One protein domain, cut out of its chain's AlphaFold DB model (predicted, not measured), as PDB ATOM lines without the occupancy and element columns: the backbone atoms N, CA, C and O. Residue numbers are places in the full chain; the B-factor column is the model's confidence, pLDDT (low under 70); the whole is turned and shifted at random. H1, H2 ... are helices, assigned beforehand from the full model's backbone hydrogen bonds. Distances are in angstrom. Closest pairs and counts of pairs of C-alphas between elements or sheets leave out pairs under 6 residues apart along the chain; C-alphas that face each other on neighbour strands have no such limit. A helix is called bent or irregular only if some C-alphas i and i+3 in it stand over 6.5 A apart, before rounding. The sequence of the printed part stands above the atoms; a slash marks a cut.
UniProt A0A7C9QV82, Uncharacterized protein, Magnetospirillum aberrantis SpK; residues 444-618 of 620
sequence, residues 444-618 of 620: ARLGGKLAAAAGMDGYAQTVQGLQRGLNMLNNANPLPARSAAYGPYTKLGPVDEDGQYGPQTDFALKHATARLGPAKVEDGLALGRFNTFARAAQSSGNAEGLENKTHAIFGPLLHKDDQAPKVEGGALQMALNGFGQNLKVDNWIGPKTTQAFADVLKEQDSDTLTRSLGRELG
ATOM      1  N   ALA A 444     322.446 340.010 250.157       95.25
ATOM      2  CA  ALA A 444     322.712 341.372 250.619       95.25
ATOM      3  C   ALA A 444     321.888 341.725 251.870       95.25
ATOM      4  O   ALA A 444     322.432 342.253 252.843       95.25
ATOM      5  N   ARG A 445     320.591 341.374 251.904       97.12
ATOM      6  CA  ARG A 445     319.753 341.583 253.102       97.12
ATOM      7  C   ARG A 445     320.229 340.756 254.292       97.12
ATOM      8  O   ARG A 445     320.250 341.267 255.412       97.12
ATOM      9  N   LEU A 446     320.656 339.515 254.056       97.94
ATOM     10  CA  LEU A 446     321.294 338.695 255.091       97.94
ATOM     11  C   LEU A 446     322.598 339.340 255.585       97.94
ATOM     12  O   LEU A 446     322.823 339.392 256.791       97.94
ATOM     13  N   GLY A 447     323.402 339.923 254.692       96.44
ATOM     14  CA  GLY A 447     324.577 340.730 255.036       96.44
ATOM     15  C   GLY A 447     324.254 341.917 255.950       96.44
ATOM     16  O   GLY A 447     325.001 342.188 256.889       96.44
ATOM     17  N   GLY A 448     323.118 342.587 255.733       95.56
ATOM     18  CA  GLY A 448     322.614 343.638 256.624       95.56
ATOM     19  C   GLY A 448     322.189 343.112 258.001       95.56
ATOM     20  O   GLY A 448     322.522 343.711 259.024       95.56
ATOM     21  N   LYS A 449     321.522 341.951 258.058       95.81
ATOM     22  CA  LYS A 449     321.161 341.288 259.327       95.81
ATOM     23  C   LYS A 449     322.392 340.835 260.112       95.81
ATOM     24  O   LYS A 449     322.430 340.979 261.332       95.81
ATOM     25  N   LEU A 450     323.418 340.349 259.416       96.56
ATOM     26  CA  LEU A 450     324.712 340.026 260.010       96.56
ATOM     27  C   LEU A 450     325.402 341.278 260.555       96.56
ATOM     28  O   LEU A 450     325.929 341.233 261.659       96.56
ATOM     29  N   ALA A 451     325.361 342.404 259.841       95.00
ATOM     30  CA  ALA A 451     325.912 343.661 260.342       95.00
ATOM     31  C   ALA A 451     325.196 344.147 261.612       95.00
ATOM     32  O   ALA A 451     325.855 344.499 262.590       95.00
ATOM     33  N   ALA A 452     323.862 344.089 261.638       92.94
ATOM     34  CA  ALA A 452     323.081 344.427 262.827       92.94
ATOM     35  C   ALA A 452     323.422 343.509 264.014       92.94
ATOM     36  O   ALA A 452     323.637 343.983 265.129       92.94
ATOM     37  N   ALA A 453     323.539 342.198 263.776       93.56
ATOM     38  CA  ALA A 453     323.964 341.248 264.800       93.56
ATOM     39  C   ALA A 453     325.403 341.510 265.280       93.56
ATOM     40  O   ALA A 453     325.651 341.455 266.482       93.56
ATOM     41  N   ALA A 454     326.321 341.870 264.379       93.38
ATOM     42  CA  ALA A 454     327.702 342.217 264.716       93.38
ATOM     43  C   ALA A 454     327.799 343.488 265.567       93.38
ATOM     44  O   ALA A 454     328.672 343.565 266.428       93.38
ATOM     45  N   GLY A 455     326.887 344.447 265.386       88.50
ATOM     46  CA  GLY A 455     326.768 345.613 266.265       88.50
ATOM     47  C   GLY A 455     326.351 345.262 267.699       88.50
ATOM     48  O   GLY A 455     326.705 345.983 268.626       88.50
ATOM     49  N   MET A 456     325.636 344.149 267.897       88.06
ATOM     50  CA  MET A 456     325.155 343.707 269.215       88.06
ATOM     51  C   MET A 456     326.086 342.700 269.899       88.06
ATOM     52  O   MET A 456     326.321 342.798 271.102       88.06
ATOM     53  N   ASP A 457     326.588 341.714 269.155       86.25
ATOM     54  CA  ASP A 457     327.365 340.592 269.701       86.25
ATOM     55  C   ASP A 457     328.870 340.696 269.388       86.25
ATOM     56  O   ASP A 457     329.682 339.947 269.927       86.25
ATOM     57  N   GLY A 458     329.267 341.630 268.521       91.88
ATOM     58  CA  GLY A 458     330.624 341.742 267.996       91.88
ATOM     59  C   GLY A 458     330.864 340.851 266.773       91.88
ATOM     60  O   GLY A 458     330.401 339.712 266.692       91.88
ATOM     61  N   TYR A 459     331.660 341.359 265.825       92.12
ATOM     62  CA  TYR A 459     331.912 340.733 264.519       92.12
ATOM     63  C   TYR A 459     332.255 339.237 264.599       92.12
ATOM     64  O   TYR A 459     331.568 338.407 264.004       92.12
ATOM     65  N   ALA A 460     333.289 338.871 265.365       91.94
ATOM     66  CA  ALA A 460     333.769 337.489 265.408       91.94
ATOM     67  C   ALA A 460     332.711 336.518 265.963       91.94
ATOM     68  O   ALA A 460     332.553 335.418 265.437       91.94
ATOM     69  N   GLN A 461     331.957 336.925 266.990       92.38
ATOM     70  CA  GLN A 461     330.905 336.090 267.576       92.38
ATOM     71  C   GLN A 461     329.729 335.921 266.617       92.38
ATOM     72  O   GLN A 461     329.213 334.815 266.469       92.38
ATOM     73  N   THR A 462     329.333 336.986 265.916       96.00
ATOM     74  CA  THR A 462     328.281 336.914 264.899       96.00
ATOM     75  C   THR A 462     328.661 335.992 263.750       96.00
ATOM     76  O   THR A 462     327.847 335.162 263.348       96.00
ATOM     77  N   VAL A 463     329.895 336.080 263.248       97.25
ATOM     78  CA  VAL A 463     330.359 335.207 262.163       97.25
ATOM     79  C   VAL A 463     330.458 333.751 262.623       97.25
ATOM     80  O   VAL A 463     329.996 332.866 261.907       97.25
ATOM     81  N   GLN A 464     330.960 333.483 263.835       97.19
ATOM     82  CA  GLN A 464     330.922 332.129 264.407       97.19
ATOM     83  C   GLN A 464     329.488 331.614 264.551       97.19
ATOM     84  O   GLN A 464     329.219 330.448 264.261       97.19
ATOM     85  N   GLY A 465     328.561 332.479 264.972       97.00
ATOM     86  CA  GLY A 465     327.135 332.179 265.019       97.00
ATOM     87  C   GLY A 465     326.596 331.789 263.643       97.00
ATOM     88  O   GLY A 465     325.971 330.743 263.510       97.00
ATOM     89  N   LEU A 466     326.910 332.551 262.594       98.38
ATOM     90  CA  LEU A 466     326.539 332.194 261.225       98.38
ATOM     91  C   LEU A 466     327.120 330.835 260.807       98.38
ATOM     92  O   LEU A 466     326.380 329.983 260.323       98.38
ATOM     93  N   GLN A 467     328.423 330.615 260.998       97.94
ATOM     94  CA  GLN A 467     329.112 329.380 260.600       97.94
ATOM     95  C   GLN A 467     328.492 328.148 261.283       97.94
ATOM     96  O   GLN A 467     328.155 327.167 260.618       97.94
ATOM     97  N   ARG A 468     328.232 328.237 262.594       96.94
ATOM     98  CA  ARG A 468     327.499 327.215 263.366       96.94
ATOM     99  C   ARG A 468     326.098 326.988 262.822       96.94
ATOM    100  O   ARG A 468     325.700 325.845 262.607       96.94
ATOM    101  N   GLY A 469     325.368 328.073 262.574       97.50
ATOM    102  CA  GLY A 469     324.023 328.046 262.016       97.50
ATOM    103  C   GLY A 469     323.955 327.318 260.677       97.50
ATOM    104  O   GLY A 469     323.159 326.398 260.508       97.50
ATOM    105  N   LEU A 470     324.848 327.666 259.749       97.06
ATOM    106  CA  LEU A 470     324.969 327.019 258.441       97.06
ATOM    107  C   LEU A 470     325.296 325.526 258.575       97.06
ATOM    108  O   LEU A 470     324.712 324.700 257.874       97.06
ATOM    109  N   ASN A 471     326.180 325.160 259.508       95.50
ATOM    110  CA  ASN A 471     326.501 323.762 259.791       95.50
ATOM    111  C   ASN A 471     325.288 322.991 260.337       95.50
ATOM    112  O   ASN A 471     325.038 321.861 259.912       95.50
ATOM    113  N   MET A 472     324.508 323.582 261.247       95.19
ATOM    114  CA  MET A 472     323.276 322.972 261.765       95.19
ATOM    115  C   MET A 472     322.226 322.805 260.663       95.19
ATOM    116  O   MET A 472     321.702 321.704 260.494       95.19
ATOM    117  N   LEU A 473     321.985 323.848 259.864       94.44
ATOM    118  CA  LEU A 473     321.038 323.810 258.748       94.44
ATOM    119  C   LEU A 473     321.407 322.749 257.713       94.44
ATOM    120  O   LEU A 473     320.542 321.985 257.294       94.44
ATOM    121  N   ASN A 474     322.680 322.670 257.319       91.25
ATOM    122  CA  ASN A 474     323.143 321.678 256.348       91.25
ATOM    123  C   ASN A 474     323.023 320.243 256.872       91.25
ATOM    124  O   ASN A 474     322.769 319.331 256.091       91.25
ATOM    125  N   ASN A 475     323.184 320.034 258.180       90.38
ATOM    126  CA  ASN A 475     322.972 318.724 258.793       90.38
ATOM    127  C   ASN A 475     321.488 318.341 258.865       90.38
ATOM    128  O   ASN A 475     321.160 317.177 258.655       90.38
ATOM    129  N   ALA A 476     320.615 319.301 259.174       91.69
ATOM    130  CA  ALA A 476     319.178 319.075 259.308       91.69
ATOM    131  C   ALA A 476     318.467 318.950 257.950       91.69
ATOM    132  O   ALA A 476     317.515 318.194 257.801       91.69
ATOM    133  N   ASN A 477     318.990 319.636 256.934       90.88
ATOM    134  CA  ASN A 477     318.450 319.654 255.584       90.88
ATOM    135  C   ASN A 477     319.491 319.050 254.637       90.88
ATOM    136  O   ASN A 477     320.262 319.808 254.038       90.88
ATOM    137  N   PRO A 478     319.571 317.718 254.485       85.06
ATOM    138  CA  PRO A 478     320.468 317.106 253.509       85.06
ATOM    139  C   PRO A 478     320.095 317.512 252.074       85.06
ATOM    140  O   PRO A 478     319.020 318.055 251.809       85.06
ATOM    141  N   LEU A 479     321.016 317.294 251.137       85.06
ATOM    142  CA  LEU A 479     320.751 317.489 249.711       85.06
ATOM    143  C   LEU A 479     319.666 316.505 249.226       85.06
ATOM    144  O   LEU A 479     319.552 315.414 249.793       85.06
ATOM    145  N   PRO A 480     318.869 316.871 248.203       81.62
ATOM    146  CA  PRO A 480     317.837 315.989 247.661       81.62
ATOM    147  C   PRO A 480     318.436 314.673 247.155       81.62
ATOM    148  O   PRO A 480     319.596 314.621 246.748       81.62
ATOM    149  N   ALA A 481     317.646 313.598 247.178       83.12
ATOM    150  CA  ALA A 481     318.086 312.313 246.646       83.12
ATOM    151  C   ALA A 481     318.399 312.428 245.144       83.12
ATOM    152  O   ALA A 481     317.662 313.065 244.393       83.12
ATOM    153  N   ARG A 482     319.495 311.795 244.724       87.12
ATOM    154  CA  ARG A 482     319.908 311.720 243.318       87.12
ATOM    155  C   ARG A 482     319.210 310.557 242.620       87.12
ATOM    156  O   ARG A 482     318.552 309.740 243.268       87.12
ATOM    157  N   SER A 483     319.400 310.453 241.304       78.94
ATOM    158  CA  SER A 483     319.017 309.247 240.565       78.94
ATOM    159  C   SER A 483     319.619 307.995 241.219       78.94
ATOM    160  O   SER A 483     320.764 307.998 241.683       78.94
ATOM    161  N   ALA A 484     318.850 306.901 241.205       80.00
ATOM    162  CA  ALA A 484     319.283 305.597 241.696       80.00
ATOM    163  C   ALA A 484     320.582 305.107 241.025       80.00
ATOM    164  O   ALA A 484     321.308 304.315 241.624       80.00
ATOM    165  N   ALA A 485     320.906 305.605 239.825       81.25
ATOM    166  CA  ALA A 485     322.129 305.270 239.103       81.25
ATOM    167  C   ALA A 485     323.415 305.821 239.756       81.25
ATOM    168  O   ALA A 485     324.480 305.229 239.580       81.25
ATOM    169  N   TYR A 486     323.342 306.928 240.511       80.44
ATOM    170  CA  TYR A 486     324.530 307.666 240.973       80.44
ATOM    171  C   TYR A 486     324.741 307.687 242.496       80.44
ATOM    172  O   TYR A 486     325.756 308.213 242.960       80.44
ATOM    173  N   GLY A 487     323.840 307.085 243.279       83.00
ATOM    174  CA  GLY A 487     323.932 307.060 244.745       83.00
ATOM    175  C   GLY A 487     323.695 308.433 245.398       83.00
ATOM    176  O   GLY A 487     323.445 309.413 244.704       83.00
ATOM    177  N   PRO A 488     323.719 308.538 246.739       85.94
ATOM    178  CA  PRO A 488     323.458 309.802 247.430       85.94
ATOM    179  C   PRO A 488     324.560 310.839 247.174       85.94
ATOM    180  O   PRO A 488     325.697 310.487 246.868       85.94
ATOM    181  N   TYR A 489     324.230 312.121 247.351       87.19
ATOM    182  CA  TYR A 489     325.226 313.194 247.351       87.19
ATOM    183  C   TYR A 489     326.287 312.986 248.436       87.19
ATOM    184  O   TYR A 489     325.981 312.585 249.565       87.19
ATOM    185  N   THR A 490     327.519 313.380 248.124       86.25
ATOM    186  CA  THR A 490     328.561 313.579 249.121       86.25
ATOM    187  C   THR A 490     328.110 314.667 250.088       86.25
ATOM    188  O   THR A 490     327.688 315.759 249.697       86.25
ATOM    189  N   LYS A 491     328.192 314.372 251.389       82.94
ATOM    190  CA  LYS A 491     327.839 315.334 252.432       82.94
ATOM    191  C   LYS A 491     328.733 316.569 252.311       82.94
ATOM    192  O   LYS A 491     329.955 316.438 252.316       82.94
ATOM    193  N   LEU A 492     328.131 317.759 252.263       80.31
ATOM    194  CA  LEU A 492     328.880 319.013 252.298       80.31
ATOM    195  C   LEU A 492     329.740 319.067 253.568       80.31
ATOM    196  O   LEU A 492     329.266 318.758 254.666       80.31
ATOM    197  N   GLY A 493     331.007 319.446 253.408       80.56
ATOM    198  CA  GLY A 493     331.897 319.679 254.540       80.56
ATOM    199  C   GLY A 493     331.375 320.829 255.412       80.56
ATOM    200  O   GLY A 493     330.723 321.736 254.883       80.56
ATOM    201  N   PRO A 494     331.626 320.805 256.732       87.44
ATOM    202  CA  PRO A 494     331.282 321.933 257.583       87.44
ATOM    203  C   PRO A 494     332.099 323.166 257.182       87.44
ATOM    204  O   PRO A 494     333.242 323.051 256.739       87.44
ATOM    205  N   VAL A 495     331.513 324.342 257.373       90.50
ATOM    206  CA  VAL A 495     332.254 325.603 257.371       90.50
ATOM    207  C   VAL A 495     333.021 325.692 258.686       90.50
ATOM    208  O   VAL A 495     332.455 325.405 259.745       90.50
ATOM    209  N   ASP A 496     334.292 326.083 258.628       87.94
ATOM    210  CA  ASP A 496     335.098 326.299 259.828       87.94
ATOM    211  C   ASP A 496     334.476 327.403 260.699       87.94
ATOM    212  O   ASP A 496     334.057 328.436 260.193       87.94
ATOM    213  N   GLU A 497     334.406 327.190 262.016       92.81
ATOM    214  CA  GLU A 497     333.845 328.144 262.991       92.81
ATOM    215  C   GLU A 497     334.918 329.126 263.506       92.81
ATOM    216  O   GLU A 497     335.144 329.258 264.712       92.81
ATOM    217  N   ASP A 498     335.646 329.767 262.597       85.81
ATOM    218  CA  ASP A 498     336.811 330.606 262.903       85.81
ATOM    219  C   ASP A 498     336.476 332.084 263.186       85.81
ATOM    220  O   ASP A 498     337.343 332.843 263.624       85.81
ATOM    221  N   GLY A 499     335.220 332.499 262.988       92.56
ATOM    222  CA  GLY A 499     334.790 333.889 263.154       92.56
ATOM    223  C   GLY A 499     335.260 334.828 262.045       92.56
ATOM    224  O   GLY A 499     335.202 336.045 262.220       92.56
ATOM    225  N   GLN A 500     335.720 334.284 260.916       91.50
ATOM    226  CA  GLN A 500     336.147 335.043 259.746       91.50
ATOM    227  C   GLN A 500     335.146 334.890 258.598       91.50
ATOM    228  O   GLN A 500     334.891 333.802 258.075       91.50
ATOM    229  N   TYR A 501     334.572 336.015 258.166       92.62
ATOM    230  CA  TYR A 501     333.710 336.029 256.995       92.62
ATOM    231  C   TYR A 501     334.583 336.071 255.738       92.62
ATOM    232  O   TYR A 501     334.942 337.131 255.231       92.62
ATOM    233  N   GLY A 502     335.002 334.890 255.287       88.56
ATOM    234  CA  GLY A 502     335.782 334.708 254.067       88.56
ATOM    235  C   GLY A 502     334.984 334.052 252.935       88.56
ATOM    236  O   GLY A 502     333.818 333.692 253.117       88.56
ATOM    237  N   PRO A 503     335.631 333.790 251.782       85.56
ATOM    238  CA  PRO A 503     334.976 333.226 250.599       85.56
ATOM    239  C   PRO A 503     334.251 331.891 250.826       85.56
ATOM    240  O   PRO A 503     333.302 331.580 250.112       85.56
ATOM    241  N   GLN A 504     334.691 331.077 251.792       87.31
ATOM    242  CA  GLN A 504     334.027 329.812 252.128       87.31
ATOM    243  C   GLN A 504     332.726 330.031 252.907       87.31
ATOM    244  O   GLN A 504     331.696 329.481 252.519       87.31
ATOM    245  N   THR A 505     332.756 330.857 253.959       94.56
ATOM    246  CA  THR A 505     331.562 331.254 254.726       94.56
ATOM    247  C   THR A 505     330.542 331.935 253.817       94.56
ATOM    248  O   THR A 505     329.362 331.596 253.846       94.56
ATOM    249  N   ASP A 506     331.012 332.829 252.949       95.94
ATOM    250  CA  ASP A 506     330.181 333.538 251.982       95.94
ATOM    251  C   ASP A 506     329.528 332.605 250.951       95.94
ATOM    252  O   ASP A 506     328.320 332.664 250.714       95.94
ATOM    253  N   PHE A 507     330.303 331.678 250.380       94.88
ATOM    254  CA  PHE A 507     329.750 330.679 249.472       94.88
ATOM    255  C   PHE A 507     328.722 329.786 250.178       94.88
ATOM    256  O   PHE A 507     327.667 329.506 249.613       94.88
ATOM    257  N   ALA A 508     328.987 329.365 251.416       95.31
ATOM    258  CA  ALA A 508     328.054 328.551 252.189       95.31
ATOM    259  C   ALA A 508     326.751 329.301 252.518       95.31
ATOM    260  O   ALA A 508     325.679 328.703 252.418       95.31
ATOM    261  N   LEU A 509     326.825 330.602 252.829       98.12
ATOM    262  CA  LEU A 509     325.659 331.476 252.992       98.12
ATOM    263  C   LEU A 509     324.818 331.505 251.708       98.12
ATOM    264  O   LEU A 509     323.616 331.234 251.743       98.12
ATOM    265  N   LYS A 510     325.450 331.788 250.564       98.00
ATOM    266  CA  LYS A 510     324.792 331.846 249.247       98.00
ATOM    267  C   LYS A 510     324.189 330.503 248.853       98.00
ATOM    268  O   LYS A 510     323.047 330.449 248.408       98.00
ATOM    269  N   HIS A 511     324.916 329.415 249.083       95.44
ATOM    270  CA  HIS A 511     324.459 328.060 248.799       95.44
ATOM    271  C   HIS A 511     323.253 327.663 249.660       95.44
ATOM    272  O   HIS A 511     322.267 327.141 249.140       95.44
ATOM    273  N   ALA A 512     323.281 327.954 250.963       96.56
ATOM    274  CA  ALA A 512     322.135 327.724 251.838       96.56
ATOM    275  C   ALA A 512     320.932 328.594 251.436       96.56
ATOM    276  O   ALA A 512     319.814 328.088 251.384       96.56
ATOM    277  N   THR A 513     321.160 329.858 251.065       98.19
ATOM    278  CA  THR A 513     320.100 330.786 250.634       98.19
ATOM    279  C   THR A 513     319.449 330.341 249.323       98.19
ATOM    280  O   THR A 513     318.226 330.325 249.219       98.19
ATOM    281  N   ALA A 514     320.242 329.912 248.339       96.81
ATOM    282  CA  ALA A 514     319.743 329.384 247.067       96.81
ATOM    283  C   ALA A 514     318.928 328.093 247.236       96.81
ATOM    284  O   ALA A 514     318.005 327.840 246.469       96.81
ATOM    285  N   ARG A 515     319.256 327.276 248.245       94.38
ATOM    286  CA  ARG A 515     318.630 325.966 248.456       94.38
ATOM    287  C   ARG A 515     317.426 325.994 249.391       94.38
ATOM    288  O   ARG A 515     316.452 325.294 249.145       94.38
ATOM    289  N   LEU A 516     317.514 326.753 250.479       95.81
ATOM    290  CA  LEU A 516     316.538 326.754 251.575       95.81
ATOM    291  C   LEU A 516     315.767 328.078 251.675       95.81
ATOM    292  O   LEU A 516     314.739 328.144 252.344       95.81
ATOM    293  N   GLY A 517     316.234 329.123 250.988       97.38
ATOM    294  CA  GLY A 517     315.691 330.473 251.084       97.38
ATOM    295  C   GLY A 517     316.277 331.274 252.255       97.38
ATOM    296  O   GLY A 517     316.842 330.704 253.193       97.38
ATOM    297  N   PRO A 518     316.141 332.612 252.224       97.44
ATOM    298  CA  PRO A 518     316.745 333.498 253.220       97.44
ATOM    299  C   PRO A 518     316.178 333.290 254.627       97.44
ATOM    300  O   PRO A 518     316.944 333.275 255.583       97.44
ATOM    301  N   ALA A 519     314.872 333.032 254.764       96.19
ATOM    302  CA  ALA A 519     314.238 332.812 256.069       96.19
ATOM    303  C   ALA A 519     314.877 331.641 256.836       96.19
ATOM    304  O   ALA A 519     315.199 331.766 258.012       96.19
ATOM    305  N   LYS A 520     315.165 330.529 256.150       96.94
ATOM    306  CA  LYS A 520     315.838 329.385 256.777       96.94
ATOM    307  C   LYS A 520     317.273 329.698 257.181       96.94
ATOM    308  O   LYS A 520     317.750 329.176 258.180       96.94
ATOM    309  N   VAL A 521     317.966 330.556 256.437       98.00
ATOM    310  CA  VAL A 521     319.313 331.010 256.808       98.00
ATOM    311  C   VAL A 521     319.279 331.907 258.048       98.00
ATOM    312  O   VAL A 521     320.176 331.816 258.885       98.00
ATOM    313  N   GLU A 522     318.231 332.713 258.216       97.62
ATOM    314  CA  GLU A 522     318.006 333.506 259.431       97.62
ATOM    315  C   GLU A 522     317.719 332.631 260.652       97.62
ATOM    316  O   GLU A 522     318.318 332.869 261.702       97.62
ATOM    317  N   ASP A 523     316.902 331.581 260.498       97.62
ATOM    318  CA  ASP A 523     316.699 330.559 261.534       97.62
ATOM    319  C   ASP A 523     318.053 329.982 261.985       97.62
ATOM    320  O   ASP A 523     318.366 329.926 263.176       97.62
ATOM    321  N   GLY A 524     318.908 329.608 261.024       97.75
ATOM    322  CA  GLY A 524     320.253 329.111 261.313       97.75
ATOM    323  C   GLY A 524     321.126 330.133 262.034       97.75
ATOM    324  O   GLY A 524     321.773 329.787 263.021       97.75
ATOM    325  N   LEU A 525     321.139 331.391 261.583       98.00
ATOM    326  CA  LEU A 525     321.880 332.466 262.246       98.00
ATOM    327  C   LEU A 525     321.422 332.644 263.700       98.00
ATOM    328  O   LEU A 525     322.263 332.751 264.592       98.00
ATOM    329  N   ALA A 526     320.113 332.641 263.955       97.75
ATOM    330  CA  ALA A 526     319.561 332.746 265.302       97.75
ATOM    331  C   ALA A 526     319.986 331.562 266.182       97.75
ATOM    332  O   ALA A 526     320.528 331.765 267.271       97.75
ATOM    333  N   LEU A 527     319.856 330.330 265.683       98.38
ATOM    334  CA  LEU A 527     320.304 329.131 266.396       98.38
ATOM    335  C   LEU A 527     321.804 329.160 266.695       98.38
ATOM    336  O   LEU A 527     322.221 328.846 267.806       98.38
ATOM    337  N   GLY A 528     322.634 329.578 265.743       97.81
ATOM    338  CA  GLY A 528     324.075 329.668 265.950       97.81
ATOM    339  C   GLY A 528     324.489 330.782 266.923       97.81
ATOM    340  O   GLY A 528     325.422 330.599 267.713       97.81
ATOM    341  N   ARG A 529     323.771 331.912 266.942       97.25
ATOM    342  CA  ARG A 529     323.933 332.953 267.975       97.25
ATOM    343  C   ARG A 529     323.541 332.423 269.355       97.25
ATOM    344  O   ARG A 529     324.301 332.602 270.306       97.25
ATOM    345  N   PHE A 530     322.429 331.694 269.463       98.06
ATOM    346  CA  PHE A 530     322.026 331.056 270.719       98.06
ATOM    347  C   PHE A 530     323.041 330.003 271.177       98.06
ATOM    348  O   PHE A 530     323.417 329.978 272.345       98.06
ATOM    349  N   ASN A 531     323.571 329.193 270.259       97.69
ATOM    350  CA  ASN A 531     324.625 328.226 270.564       97.69
ATOM    351  C   ASN A 531     325.889 328.904 271.105       97.69
ATOM    352  O   ASN A 531     326.521 328.396 272.026       97.69
ATOM    353  N   THR A 532     326.238 330.076 270.572       94.75
ATOM    354  CA  THR A 532     327.371 330.873 271.064       94.75
ATOM    355  C   THR A 532     327.158 331.293 272.518       94.75
ATOM    356  O   THR A 532     328.066 331.137 273.335       94.75
ATOM    357  N   PHE A 533     325.944 331.732 272.866       95.31
ATOM    358  CA  PHE A 533     325.564 331.987 274.257       95.31
ATOM    359  C   PHE A 533     325.620 330.710 275.110       95.31
ATOM    360  O   PHE A 533     326.239 330.713 276.171       95.31
ATOM    361  N   ALA A 534     325.050 329.599 274.637       97.06
ATOM    362  CA  ALA A 534     325.032 328.332 275.365       97.06
ATOM    363  C   ALA A 534     326.446 327.788 275.635       97.06
ATOM    364  O   ALA A 534     326.723 327.326 276.738       97.06
ATOM    365  N   ARG A 535     327.369 327.900 274.672       95.19
ATOM    366  CA  ARG A 535     328.789 327.549 274.847       95.19
ATOM    367  C   ARG A 535     329.469 328.435 275.884       95.19
ATOM    368  O   ARG A 535     330.204 327.925 276.726       95.19
ATOM    369  N   ALA A 536     329.213 329.744 275.844       92.88
ATOM    370  CA  ALA A 536     329.746 330.669 276.839       92.88
ATOM    371  C   ALA A 536     329.240 330.307 278.243       92.88
ATOM    372  O   ALA A 536     330.058 330.151 279.149       92.88
ATOM    373  N   ALA A 537     327.935 330.069 278.393       95.12
ATOM    374  CA  ALA A 537     327.316 329.662 279.652       95.12
ATOM    375  C   ALA A 537     327.847 328.318 280.169       95.12
ATOM    376  O   ALA A 537     328.152 328.180 281.351       95.12
ATOM    377  N   GLN A 538     328.029 327.344 279.275       95.00
ATOM    378  CA  GLN A 538     328.619 326.048 279.602       95.00
ATOM    379  C   GLN A 538     330.065 326.197 280.093       95.00
ATOM    380  O   GLN A 538     330.454 325.568 281.072       95.00
ATOM    381  N   SER A 539     330.860 327.050 279.439       92.69
ATOM    382  CA  SER A 539     332.267 327.263 279.797       92.69
ATOM    383  C   SER A 539     332.468 328.061 281.089       92.69
ATOM    384  O   SER A 539     333.418 327.801 281.822       92.69
ATOM    385  N   SER A 540     331.589 329.026 281.372       92.31
ATOM    386  CA  SER A 540     331.667 329.885 282.557       92.31
ATOM    387  C   SER A 540     330.934 329.303 283.767       92.31
ATOM    388  O   SER A 540     331.145 329.762 284.886       92.31
ATOM    389  N   GLY A 541     330.047 328.328 283.544       90.69
ATOM    390  CA  GLY A 541     329.091 327.858 284.544       90.69
ATOM    391  C   GLY A 541     327.998 328.882 284.873       90.69
ATOM    392  O   GLY A 541     327.282 328.690 285.854       90.69
ATOM    393  N   ASN A 542     327.868 329.961 284.089       91.50
ATOM    394  CA  ASN A 542     326.908 331.037 284.320       91.50
ATOM    395  C   ASN A 542     325.916 331.174 283.152       91.50
ATOM    396  O   ASN A 542     326.301 331.523 282.038       91.50
ATOM    397  N   ALA A 543     324.631 330.952 283.434       94.38
ATOM    398  CA  ALA A 543     323.520 331.102 282.489       94.38
ATOM    399  C   ALA A 543     322.740 332.424 282.648       94.38
ATOM    400  O   ALA A 543     321.646 332.569 282.094       94.38
ATOM    401  N   GLU A 544     323.261 333.386 283.413       92.31
ATOM    402  CA  GLU A 544     322.656 334.709 283.559       92.31
ATOM    403  C   GLU A 544     322.415 335.377 282.200       92.31
ATOM    404  O   GLU A 544     323.214 335.294 281.266       92.31
ATOM    405  N   GLY A 545     321.267 336.047 282.087       93.06
ATOM    406  CA  GLY A 545     320.846 336.693 280.847       93.06
ATOM    407  C   GLY A 545     320.196 335.759 279.820       93.06
ATOM    408  O   GLY A 545     319.896 336.231 278.724       93.06
ATOM    409  N   LEU A 546     319.923 334.488 280.159       97.00
ATOM    410  CA  LEU A 546     319.231 333.532 279.280       97.00
ATOM    411  C   LEU A 546     317.921 334.089 278.711       97.00
ATOM    412  O   LEU A 546     317.705 333.998 277.504       97.00
ATOM    413  N   GLU A 547     317.066 334.680 279.551       95.25
ATOM    414  CA  GLU A 547     315.800 335.283 279.111       95.25
ATOM    415  C   GLU A 547     316.051 336.363 278.049       95.25
ATOM    416  O   GLU A 547     315.577 336.260 276.916       95.25
ATOM    417  N   ASN A 548     316.879 337.355 278.389       93.94
ATOM    418  CA  ASN A 548     317.198 338.477 277.509       93.94
ATOM    419  C   ASN A 548     317.815 338.013 276.188       93.94
ATOM    420  O   ASN A 548     317.428 338.499 275.128       93.94
ATOM    421  N   LYS A 549     318.757 337.063 276.225       94.38
ATOM    422  CA  LYS A 549     319.397 336.541 275.012       94.38
ATOM    423  C   LYS A 549     318.430 335.725 274.162       94.38
ATOM    424  O   LYS A 549     318.435 335.896 272.948       94.38
ATOM    425  N   THR A 550     317.573 334.905 274.766       96.19
ATOM    426  CA  THR A 550     316.569 334.120 274.028       96.19
ATOM    427  C   THR A 550     315.589 335.045 273.305       96.19
ATOM    428  O   THR A 550     315.406 334.915 272.095       96.19
ATOM    429  N   HIS A 551     315.039 336.044 274.002       93.44
ATOM    430  CA  HIS A 551     314.120 337.012 273.399       93.44
ATOM    431  C   HIS A 551     314.798 337.885 272.338       93.44
ATOM    432  O   HIS A 551     314.248 338.065 271.258       93.44
ATOM    433  N   ALA A 552     316.015 338.379 272.590       92.25
ATOM    434  CA  ALA A 552     316.731 339.218 271.628       92.25
ATOM    435  C   ALA A 552     317.116 338.472 270.338       92.25
ATOM    436  O   ALA A 552     317.268 339.091 269.285       92.25
ATOM    437  N   ILE A 553     317.314 337.153 270.411       95.31
ATOM    438  CA  ILE A 553     317.708 336.331 269.264       95.31
ATOM    439  C   ILE A 553     316.486 335.862 268.469       95.31
ATOM    440  O   ILE A 553     316.492 335.982 267.245       95.31
ATOM    441  N   PHE A 554     315.460 335.331 269.141       95.62
ATOM    442  CA  PHE A 554     314.330 334.674 268.475       95.62
ATOM    443  C   PHE A 554     313.071 335.540 268.379       95.62
ATOM    444  O   PHE A 554     312.300 335.367 267.440       95.62
ATOM    445  N   GLY A 555     312.874 336.492 269.296       91.94
ATOM    446  CA  GLY A 555     311.703 337.376 269.311       91.94
ATOM    447  C   GLY A 555     311.464 338.077 267.968       91.94
ATOM    448  O   GLY A 555     310.385 337.909 267.403       91.94
ATOM    449  N   PRO A 556     312.473 338.738 267.358       90.75
ATOM    450  CA  PRO A 556     312.315 339.391 266.053       90.75
ATOM    451  C   PRO A 556     311.926 338.464 264.889       90.75
ATOM    452  O   PRO A 556     311.506 338.954 263.843       90.75
ATOM    453  N   LEU A 557     312.103 337.144 265.031       90.94
ATOM    454  CA  LEU A 557     311.725 336.153 264.016       90.94
ATOM    455  C   LEU A 557     310.315 335.590 264.237       90.94
ATOM    456  O   LEU A 557     309.668 335.161 263.284       90.94
ATOM    457  N   LEU A 558     309.850 335.563 265.487       90.00
ATOM    458  CA  LEU A 558     308.626 334.865 265.887       90.00
ATOM    459  C   LEU A 558     307.476 335.821 266.215       90.00
ATOM    460  O   LEU A 558     306.309 335.428 266.141       90.00
ATOM    461  N   HIS A 559     307.779 337.064 266.585       84.88
ATOM    462  CA  HIS A 559     306.794 338.051 267.019       84.88
ATOM    463  C   HIS A 559     306.508 339.045 265.899       84.88
ATOM    464  O   HIS A 559     307.414 339.530 265.225       84.88
ATOM    465  N   LYS A 560     305.225 339.362 265.699       72.31
ATOM    466  CA  LYS A 560     304.802 340.440 264.790       72.31
ATOM    467  C   LYS A 560     304.706 341.794 265.500       72.31
ATOM    468  O   LYS A 560     304.780 342.821 264.835       72.31
ATOM    469  N   ASP A 561     304.538 341.772 266.821       74.38
ATOM    470  CA  ASP A 561     304.483 342.921 267.721       74.38
ATOM    471  C   ASP A 561     304.857 342.491 269.154       74.38
ATOM    472  O   ASP A 561     304.912 341.297 269.458       74.38
ATOM    473  N   ASP A 562     305.090 343.465 270.039       70.56
ATOM    474  CA  ASP A 562     305.515 343.239 271.431       70.56
ATOM    475  C   ASP A 562     304.433 342.597 272.326       70.56
ATOM    476  O   ASP A 562     304.703 342.268 273.483       70.56
ATOM    477  N   GLN A 563     303.198 342.434 271.832       71.50
ATOM    478  CA  GLN A 563     302.102 341.788 272.565       71.50
ATOM    479  C   GLN A 563     301.976 340.295 272.235       71.50
ATOM    480  O   GLN A 563     301.220 339.578 272.901       71.50
ATOM    481  N   ALA A 564     302.710 339.809 271.229       75.06
ATOM    482  CA  ALA A 564     302.725 338.405 270.860       75.06
ATOM    483  C   ALA A 564     303.235 337.519 272.019       75.06
ATOM    484  O   ALA A 564     304.153 337.899 272.752       75.06
ATOM    485  N   PRO A 565     302.678 336.305 272.200       78.62
ATOM    486  CA  PRO A 565     303.205 335.359 273.174       78.62
ATOM    487  C   PRO A 565     304.678 335.033 272.894       78.62
ATOM    488  O   PRO A 565     305.043 334.721 271.760       78.62
ATOM    489  N   LYS A 566     305.502 335.030 273.948       87.88
ATOM    490  CA  LYS A 566     306.936 334.685 273.931       87.88
ATOM    491  C   LYS A 566     307.181 333.182 273.719       87.88
ATOM    492  O   LYS A 566     307.736 332.497 274.580       87.88
ATOM    493  N   VAL A 567     306.702 332.644 272.600       91.75
ATOM    494  CA  VAL A 567     306.696 331.205 272.279       91.75
ATOM    495  C   VAL A 567     308.084 330.557 272.313       91.75
ATOM    496  O   VAL A 567     308.198 329.372 272.614       91.75
ATOM    497  N   GLU A 568     309.150 331.324 272.098       94.88
ATOM    498  CA  GLU A 568     310.539 330.891 272.255       94.88
ATOM    499  C   GLU A 568     310.877 330.461 273.686       94.88
ATOM    500  O   GLU A 568     311.660 329.533 273.881       94.88
ATOM    501  N   GLY A 569     310.248 331.077 274.694       95.56
ATOM    502  CA  GLY A 569     310.377 330.651 276.084       95.56
ATOM    503  C   GLY A 569     309.753 329.279 276.311       95.56
ATOM    504  O   GLY A 569     310.352 328.433 276.974       95.56
ATOM    505  N   GLY A 570     308.591 329.027 275.705       96.12
ATOM    506  CA  GLY A 570     307.918 327.731 275.763       96.12
ATOM    507  C   GLY A 570     308.700 326.649 275.030       96.12
ATOM    508  O   GLY A 570     308.901 325.566 275.573       96.12
ATOM    509  N   ALA A 571     309.218 326.958 273.840       97.38
ATOM    510  CA  ALA A 571     310.075 326.055 273.076       97.38
ATOM    511  C   ALA A 571     311.347 325.676 273.848       97.38
ATOM    512  O   ALA A 571     311.723 324.505 273.886       97.38
ATOM    513  N   LEU A 572     311.975 326.633 274.541       98.19
ATOM    514  CA  LEU A 572     313.109 326.348 275.418       98.19
ATOM    515  C   LEU A 572     312.719 325.441 276.589       98.19
ATOM    516  O   LEU A 572     313.433 324.484 276.878       98.19
ATOM    517  N   GLN A 573     311.583 325.695 277.241       98.19
ATOM    518  CA  GLN A 573     311.080 324.832 278.315       98.19
ATOM    519  C   GLN A 573     310.805 323.402 277.811       98.19
ATOM    520  O   GLN A 573     311.185 322.444 278.483       98.19
ATOM    521  N   MET A 574     310.212 323.243 276.623       98.06
ATOM    522  CA  MET A 574     309.978 321.933 275.999       98.06
ATOM    523  C   MET A 574     311.288 321.214 275.668       98.06
ATOM    524  O   MET A 574     311.447 320.048 276.025       98.06
ATOM    525  N   ALA A 575     312.260 321.922 275.088       98.00
ATOM    526  CA  ALA A 575     313.575 321.362 274.789       98.00
ATOM    527  C   ALA A 575     314.278 320.869 276.063       98.00
ATOM    528  O   ALA A 575     314.791 319.754 276.093       98.00
ATOM    529  N   LEU A 576     314.252 321.660 277.141       98.31
ATOM    530  CA  LEU A 576     314.821 321.276 278.436       98.31
ATOM    531  C   LEU A 576     314.098 320.069 279.050       98.31
ATOM    532  O   LEU A 576     314.753 319.167 279.571       98.31
ATOM    533  N   ASN A 577     312.769 320.004 278.946       98.00
ATOM    534  CA  ASN A 577     311.996 318.840 279.387       98.00
ATOM    535  C   ASN A 577     312.358 317.570 278.600       98.00
ATOM    536  O   ASN A 577     312.373 316.480 279.172       98.00
ATOM    537  N   GLY A 578     312.732 317.702 277.322       97.31
ATOM    538  CA  GLY A 578     313.283 316.609 276.514       97.31
ATOM    539  C   GLY A 578     314.568 315.993 277.090       97.31
ATOM    540  O   GLY A 578     314.856 314.828 276.828       97.31
ATOM    541  N   PHE A 579     315.293 316.734 277.935       97.06
ATOM    542  CA  PHE A 579     316.465 316.266 278.685       97.06
ATOM    543  C   PHE A 579     316.139 315.869 280.135       97.06
ATOM    544  O   PHE A 579     317.024 315.832 280.984       97.06
ATOM    545  N   GLY A 580     314.871 315.578 280.441       95.12
ATOM    546  CA  GLY A 580     314.450 315.085 281.756       95.12
ATOM    547  C   GLY A 580     314.182 316.172 282.799       95.12
ATOM    548  O   GLY A 580     313.953 315.851 283.966       95.12
ATOM    549  N   GLN A 581     314.175 317.448 282.405       97.19
ATOM    550  CA  GLN A 581     313.715 318.527 283.280       97.19
ATOM    551  C   GLN A 581     312.187 318.464 283.465       97.19
ATOM    552  O   GLN A 581     311.468 317.887 282.651       97.19
ATOM    553  N   ASN A 582     311.679 319.047 284.554       95.31
ATOM    554  CA  ASN A 582     310.245 319.079 284.866       95.31
ATOM    555  C   ASN A 582     309.746 320.525 284.987       95.31
ATOM    556  O   ASN A 582     309.392 321.009 286.066       95.31
ATOM    557  N   LEU A 583     309.798 321.246 283.869       96.69
ATOM    558  CA  LEU A 583     309.342 322.625 283.750       96.69
ATOM    559  C   LEU A 583     307.894 322.668 283.263       96.69
ATOM    560  O   LEU A 583     307.496 321.943 282.351       96.69
ATOM    561  N   LYS A 584     307.111 323.591 283.826       96.38
ATOM    562  CA  LYS A 584     305.828 323.978 283.239       96.38
ATOM    563  C   LYS A 584     306.103 324.765 281.957       96.38
ATOM    564  O   LYS A 584     306.904 325.690 281.984       96.38
ATOM    565  N   VAL A 585     305.418 324.416 280.869       96.00
ATOM    566  CA  VAL A 585     305.476 325.177 279.615       96.00
ATOM    567  C   VAL A 585     304.496 326.346 279.720       96.00
ATOM    568  O   VAL A 585     303.289 326.173 279.566       96.00
ATOM    569  N   ASP A 586     305.004 327.520 280.078       93.75
ATOM    570  CA  ASP A 586     304.222 328.745 280.297       93.75
ATOM    571  C   ASP A 586     304.812 329.982 279.604       93.75
ATOM    572  O   ASP A 586     304.346 331.097 279.834       93.75
ATOM    573  N   ASN A 587     305.793 329.779 278.718       93.38
ATOM    574  CA  ASN A 587     306.483 330.816 277.945       93.38
ATOM    575  C   ASN A 587     307.318 331.795 278.783       93.38
ATOM    576  O   ASN A 587     307.834 332.777 278.247       93.38
ATOM    577  N   TRP A 588     307.487 331.533 280.082       94.19
ATOM    578  CA  TRP A 588     308.237 332.404 280.974       94.19
ATOM    579  C   TRP A 588     309.605 331.815 281.335       94.19
ATOM    580  O   TRP A 588     309.723 330.790 282.010       94.19
ATOM    581  N   ILE A 589     310.676 332.495 280.917       95.38
ATOM    582  CA  ILE A 589     312.053 332.105 281.247       95.38
ATOM    583  C   ILE A 589     312.420 332.697 282.611       95.38
ATOM    584  O   ILE A 589     313.087 333.718 282.718       95.38
ATOM    585  N   GLY A 590     311.953 332.045 283.674       94.00
ATOM    586  CA  GLY A 590     312.260 332.435 285.050       94.00
ATOM    587  C   GLY A 590     313.526 331.774 285.622       94.00
ATOM    588  O   GLY A 590     314.235 331.028 284.932       94.00
ATOM    589  N   PRO A 591     313.782 331.949 286.934       96.31
ATOM    590  CA  PRO A 591     314.909 331.320 287.627       96.31
ATOM    591  C   PRO A 591     314.934 329.791 287.499       96.31
ATOM    592  O   PRO A 591     316.000 329.206 287.347       96.31
ATOM    593  N   LYS A 592     313.763 329.132 287.490       96.56
ATOM    594  CA  LYS A 592     313.667 327.670 287.323       96.56
ATOM    595  C   LYS A 592     314.121 327.210 285.939       96.56
ATOM    596  O   LYS A 592     314.872 326.248 285.845       96.56
ATOM    597  N   THR A 593     313.699 327.903 284.882       97.81
ATOM    598  CA  THR A 593     314.124 327.600 283.507       97.81
ATOM    599  C   THR A 593     315.613 327.874 283.325       97.81
ATOM    600  O   THR A 593     316.307 327.072 282.713       97.81
ATOM    601  N   THR A 594     316.122 328.958 283.916       97.81
ATOM    602  CA  THR A 594     317.556 329.297 283.888       97.81
ATOM    603  C   THR A 594     318.402 328.246 284.607       97.81
ATOM    604  O   THR A 594     319.426 327.817 284.080       97.81
ATOM    605  N   GLN A 595     317.946 327.774 285.770       97.12
ATOM    606  CA  GLN A 595     318.605 326.699 286.505       97.12
ATOM    607  C   GLN A 595     318.589 325.385 285.714       97.12
ATOM    608  O   GLN A 595     319.637 324.778 285.528       97.12
ATOM    609  N   ALA A 596     317.432 324.991 285.176       97.88
ATOM    610  CA  ALA A 596     317.301 323.796 284.347       97.88
ATOM    611  C   ALA A 596     318.190 323.854 283.093       97.88
ATOM    612  O   ALA A 596     318.805 322.858 282.723       97.88
ATOM    613  N   PHE A 597     318.312 325.024 282.462       98.19
ATOM    614  CA  PHE A 597     319.244 325.248 281.356       98.19
ATOM    615  C   PHE A 597     320.700 325.034 281.779       98.19
ATOM    616  O   PHE A 597     321.433 324.309 281.107       98.19
ATOM    617  N   ALA A 598     321.114 325.617 282.907       96.88
ATOM    618  CA  ALA A 598     322.459 325.428 283.443       96.88
ATOM    619  C   ALA A 598     322.733 323.961 283.814       96.88
ATOM    620  O   ALA A 598     323.833 323.471 283.577       96.88
ATOM    621  N   ASP A 599     321.742 323.254 284.361       96.19
ATOM    622  CA  ASP A 599     321.862 321.842 284.721       96.19
ATOM    623  C   ASP A 599     321.980 320.946 283.484       96.19
ATOM    624  O   ASP A 599     322.888 320.121 283.422       96.19
ATOM    625  N   VAL A 600     321.168 321.176 282.446       97.31
ATOM    626  CA  VAL A 600     321.296 320.453 281.170       97.31
ATOM    627  C   VAL A 600     322.668 320.686 280.532       97.31
ATOM    628  O   VAL A 600     323.269 319.736 280.041       97.31
ATOM    629  N   LEU A 601     323.222 321.903 280.585       95.94
ATOM    630  CA  LEU A 601     324.564 322.188 280.052       95.94
ATOM    631  C   LEU A 601     325.715 321.514 280.823       95.94
ATOM    632  O   LEU A 601     326.832 321.457 280.303       95.94
ATOM    633  N   LYS A 602     325.483 320.995 282.036       93.62
ATOM    634  CA  LYS A 602     326.477 320.169 282.748       93.62
ATOM    635  C   LYS A 602     326.558 318.752 282.182       93.62
ATOM    636  O   LYS A 602     327.608 318.125 282.284       93.62
ATOM    637  N   GLU A 603     325.465 318.257 281.610       92.56
ATOM    638  CA  GLU A 603     325.328 316.865 281.162       92.56
ATOM    639  C   GLU A 603     325.351 316.719 279.637       92.56
ATOM    640  O   GLU A 603     325.782 315.692 279.119       92.56
ATOM    641  N   GLN A 604     324.891 317.740 278.917       94.06
ATOM    642  CA  GLN A 604     324.740 317.746 277.467       94.06
ATOM    643  C   GLN A 604     325.636 318.804 276.833       94.06
ATOM    644  O   GLN A 604     325.870 319.881 277.389       94.06
ATOM    645  N   ASP A 605     326.118 318.528 275.622       92.38
ATOM    646  CA  ASP A 605     326.784 319.559 274.836       92.38
ATOM    647  C   ASP A 605     325.781 320.636 274.372       92.38
ATOM    648  O   ASP A 605     324.599 320.391 274.103       92.38
ATOM    649  N   SER A 606     326.266 321.874 274.297       94.25
ATOM    650  CA  SER A 606     325.483 323.036 273.859       94.25
ATOM    651  C   SER A 606     324.916 322.884 272.441       94.25
ATOM    652  O   SER A 606     323.865 323.457 272.137       94.25
ATOM    653  N   ASP A 607     325.554 322.089 271.577       93.81
ATOM    654  CA  ASP A 607     325.073 321.793 270.225       93.81
ATOM    655  C   ASP A 607     323.798 320.944 270.249       93.81
ATOM    656  O   ASP A 607     322.857 321.225 269.509       93.81
ATOM    657  N   THR A 608     323.741 319.940 271.116       95.81
ATOM    658  CA  THR A 608     322.612 319.028 271.300       95.81
ATOM    659  C   THR A 608     321.422 319.778 271.875       95.81
ATOM    660  O   THR A 608     320.321 319.681 271.326       95.81
ATOM    661  N   LEU A 609     321.650 320.615 272.891       97.38
ATOM    662  CA  LEU A 609     320.613 321.493 273.432       97.38
ATOM    663  C   LEU A 609     320.086 322.470 272.372       97.38
ATOM    664  O   LEU A 609     318.875 322.586 272.189       97.38
ATOM    665  N   THR A 610     320.979 323.130 271.626       97.94
ATOM    666  CA  THR A 610     320.570 324.080 270.577       97.94
ATOM    667  C   THR A 610     319.772 323.387 269.474       97.94
ATOM    668  O   THR A 610     318.776 323.932 269.007       97.94
ATOM    669  N   ARG A 611     320.164 322.175 269.059       96.81
ATOM    670  CA  ARG A 611     319.403 321.409 268.059       96.81
ATOM    671  C   ARG A 611     318.032 321.003 268.576       96.81
ATOM    672  O   ARG A 611     317.078 321.042 267.806       96.81
ATOM    673  N   SER A 612     317.925 320.619 269.848       97.38
ATOM    674  CA  SER A 612     316.628 320.319 270.453       97.38
ATOM    675  C   SER A 612     315.731 321.554 270.461       97.38
ATOM    676  O   SER A 612     314.597 321.463 270.008       97.38
ATOM    677  N   LEU A 613     316.253 322.717 270.867       98.06
ATOM    678  CA  LEU A 613     315.527 323.987 270.773       98.06
ATOM    679  C   LEU A 613     315.109 324.297 269.327       98.06
ATOM    680  O   LEU A 613     313.963 324.655 269.083       98.06
ATOM    681  N   GLY A 614     316.009 324.115 268.360       97.06
ATOM    682  CA  GLY A 614     315.709 324.336 266.946       97.06
ATOM    683  C   GLY A 614     314.579 323.456 266.411       97.06
ATOM    684  O   GLY A 614     313.798 323.925 265.588       97.06
ATOM    685  N   ARG A 615     314.436 322.220 266.904       96.81
ATOM    686  CA  ARG A 615     313.300 321.345 266.561       96.81
ATOM    687  C   ARG A 615     311.994 321.833 267.182       96.81
ATOM    688  O   ARG A 615     310.997 321.907 266.474       96.81
ATOM    689  N   GLU A 616     312.011 322.220 268.457       97.25
ATOM    690  CA  GLU A 616     310.829 322.783 269.135       97.25
ATOM    691  C   GLU A 616     310.360 324.097 268.490       97.25
ATOM    692  O   GLU A 616     309.170 324.404 268.481       97.25
ATOM    693  N   LEU A 617     311.285 324.858 267.898       96.06
ATOM    694  CA  LEU A 617     310.992 326.078 267.142       96.06
ATOM    695  C   LEU A 617     310.577 325.830 265.677       96.06
ATOM    696  O   LEU A 617     310.231 326.784 264.984       96.06
ATOM    697  N   GLY A 618     310.639 324.593 265.165       94.75
ATOM    698  CA  GLY A 618     310.391 324.295 263.742       94.75
ATOM    699  C   GLY A 618     311.456 324.860 262.784       94.75
ATOM    700  O   GLY A 618     311.208 325.077 261.591       94.75
TER     701      GLY A 618
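Overview. This is residues 444 to 618 of the 620 residues of an uncharacterized protein of Magnetospirillum aberrantis SpK (UniProt A0A7C9QV82). Look first for H4, a long helix in the middle of a helical cluster: H2 crosses close over it, H5 folds back beside it as a hairpin, and H8 packs on it with H6 next to H5 and H8. H1 and H3 pack on H2 toward the first end of H4, H7 sits at the last end of H4, and in the long loop between H2 and H3 residues 482 to 487 stick out as an arm. The printed part has 175 residues with eight named helices, H1 to H8 in order, and no named strand. It is all helix, with mostly crossed packing, and compact, with a radius of gyration of the C-alphas of 16.6 A and spans of 52 by 38 by 33 A.

Arrangement. Begin at H1, residues 444 to 457, whose residues 450 to 454 touch residues 459 to 463 of H2, residues 459 to 476, at a steep tilt of 57 degrees; the closest C-alphas, those of Ala 454 and Thr 462, are 5.3 A apart. With residues 467 to 474, H2 touches H3, residues 503 to 516; the C-alphas of Gln 467 and Thr 505 come closest, 6.6 A apart. The hub is H4, residues 518 to 540, which touches five helices. H2 touches it at a steep tilt of 66 degrees, opposite ways, and the closest C-alphas, those of Gly 469 and Gly 524, are 4.0 A apart. Residues 509 to 513 of H3 touch residues 520 to 521 of H4, closest at the C-alphas of Thr 513 and Val 521, 6.2 A apart. H5, residues 546 to 558, makes a helical hairpin with residues 523 to 533 of H4 at a shallow tilt of 3 degrees, closest at C-alphas 526 and 553, 5.7 A apart. H5 is irregular, but only just: C-alphas 553 and 556 are 7.0 A apart. Residues 567 to 569 of H6, residues 567 to 578, touch H5, closest at C-alphas 554 and 568, 6.6 A apart. Residues 598 to 602 of H7, residues 591 to 603, touch residues 534 to 538 of H4, the two helices about perpendicular at 81 degrees; the closest C-alphas, those of Gln 538 and Leu 601, are 5.6 A apart. H8, residues 606 to 616, touches H4, closest at C-alphas 534 and 606, 5.5 A apart, and H6, closest at C-alphas 571 and 616, 5.2 A apart. H1 and H8 are apart, for instance. Every O i to N i+4 pair is within hydrogen-bond range in H1, H2, H3, H4, H6 and H8; H5 has 7 of 9 and H7 8 of 9.

Along the chain. Find C-alpha 444 at (322.712, 341.372, 250.619), where H1 begins. H2 runs 25.7 A from C-alpha 459 to 476. H4 runs 33.1 A from C-alpha 518 at (316.745, 333.498, 253.220) to C-alpha 540. H8 ends at C-alpha 616, at (310.829, 322.783, 269.135).

Size, cuts and confidence. The two C-alphas farthest apart, those of Ala 485 and Pro 591, are 55.5 A apart. The links from H2 to H3, 26 residues, and from H6 to H7, 12 residues, are long. The printed part has no cut, its mean pLDDT is 93.0, and no printed residue is under 70.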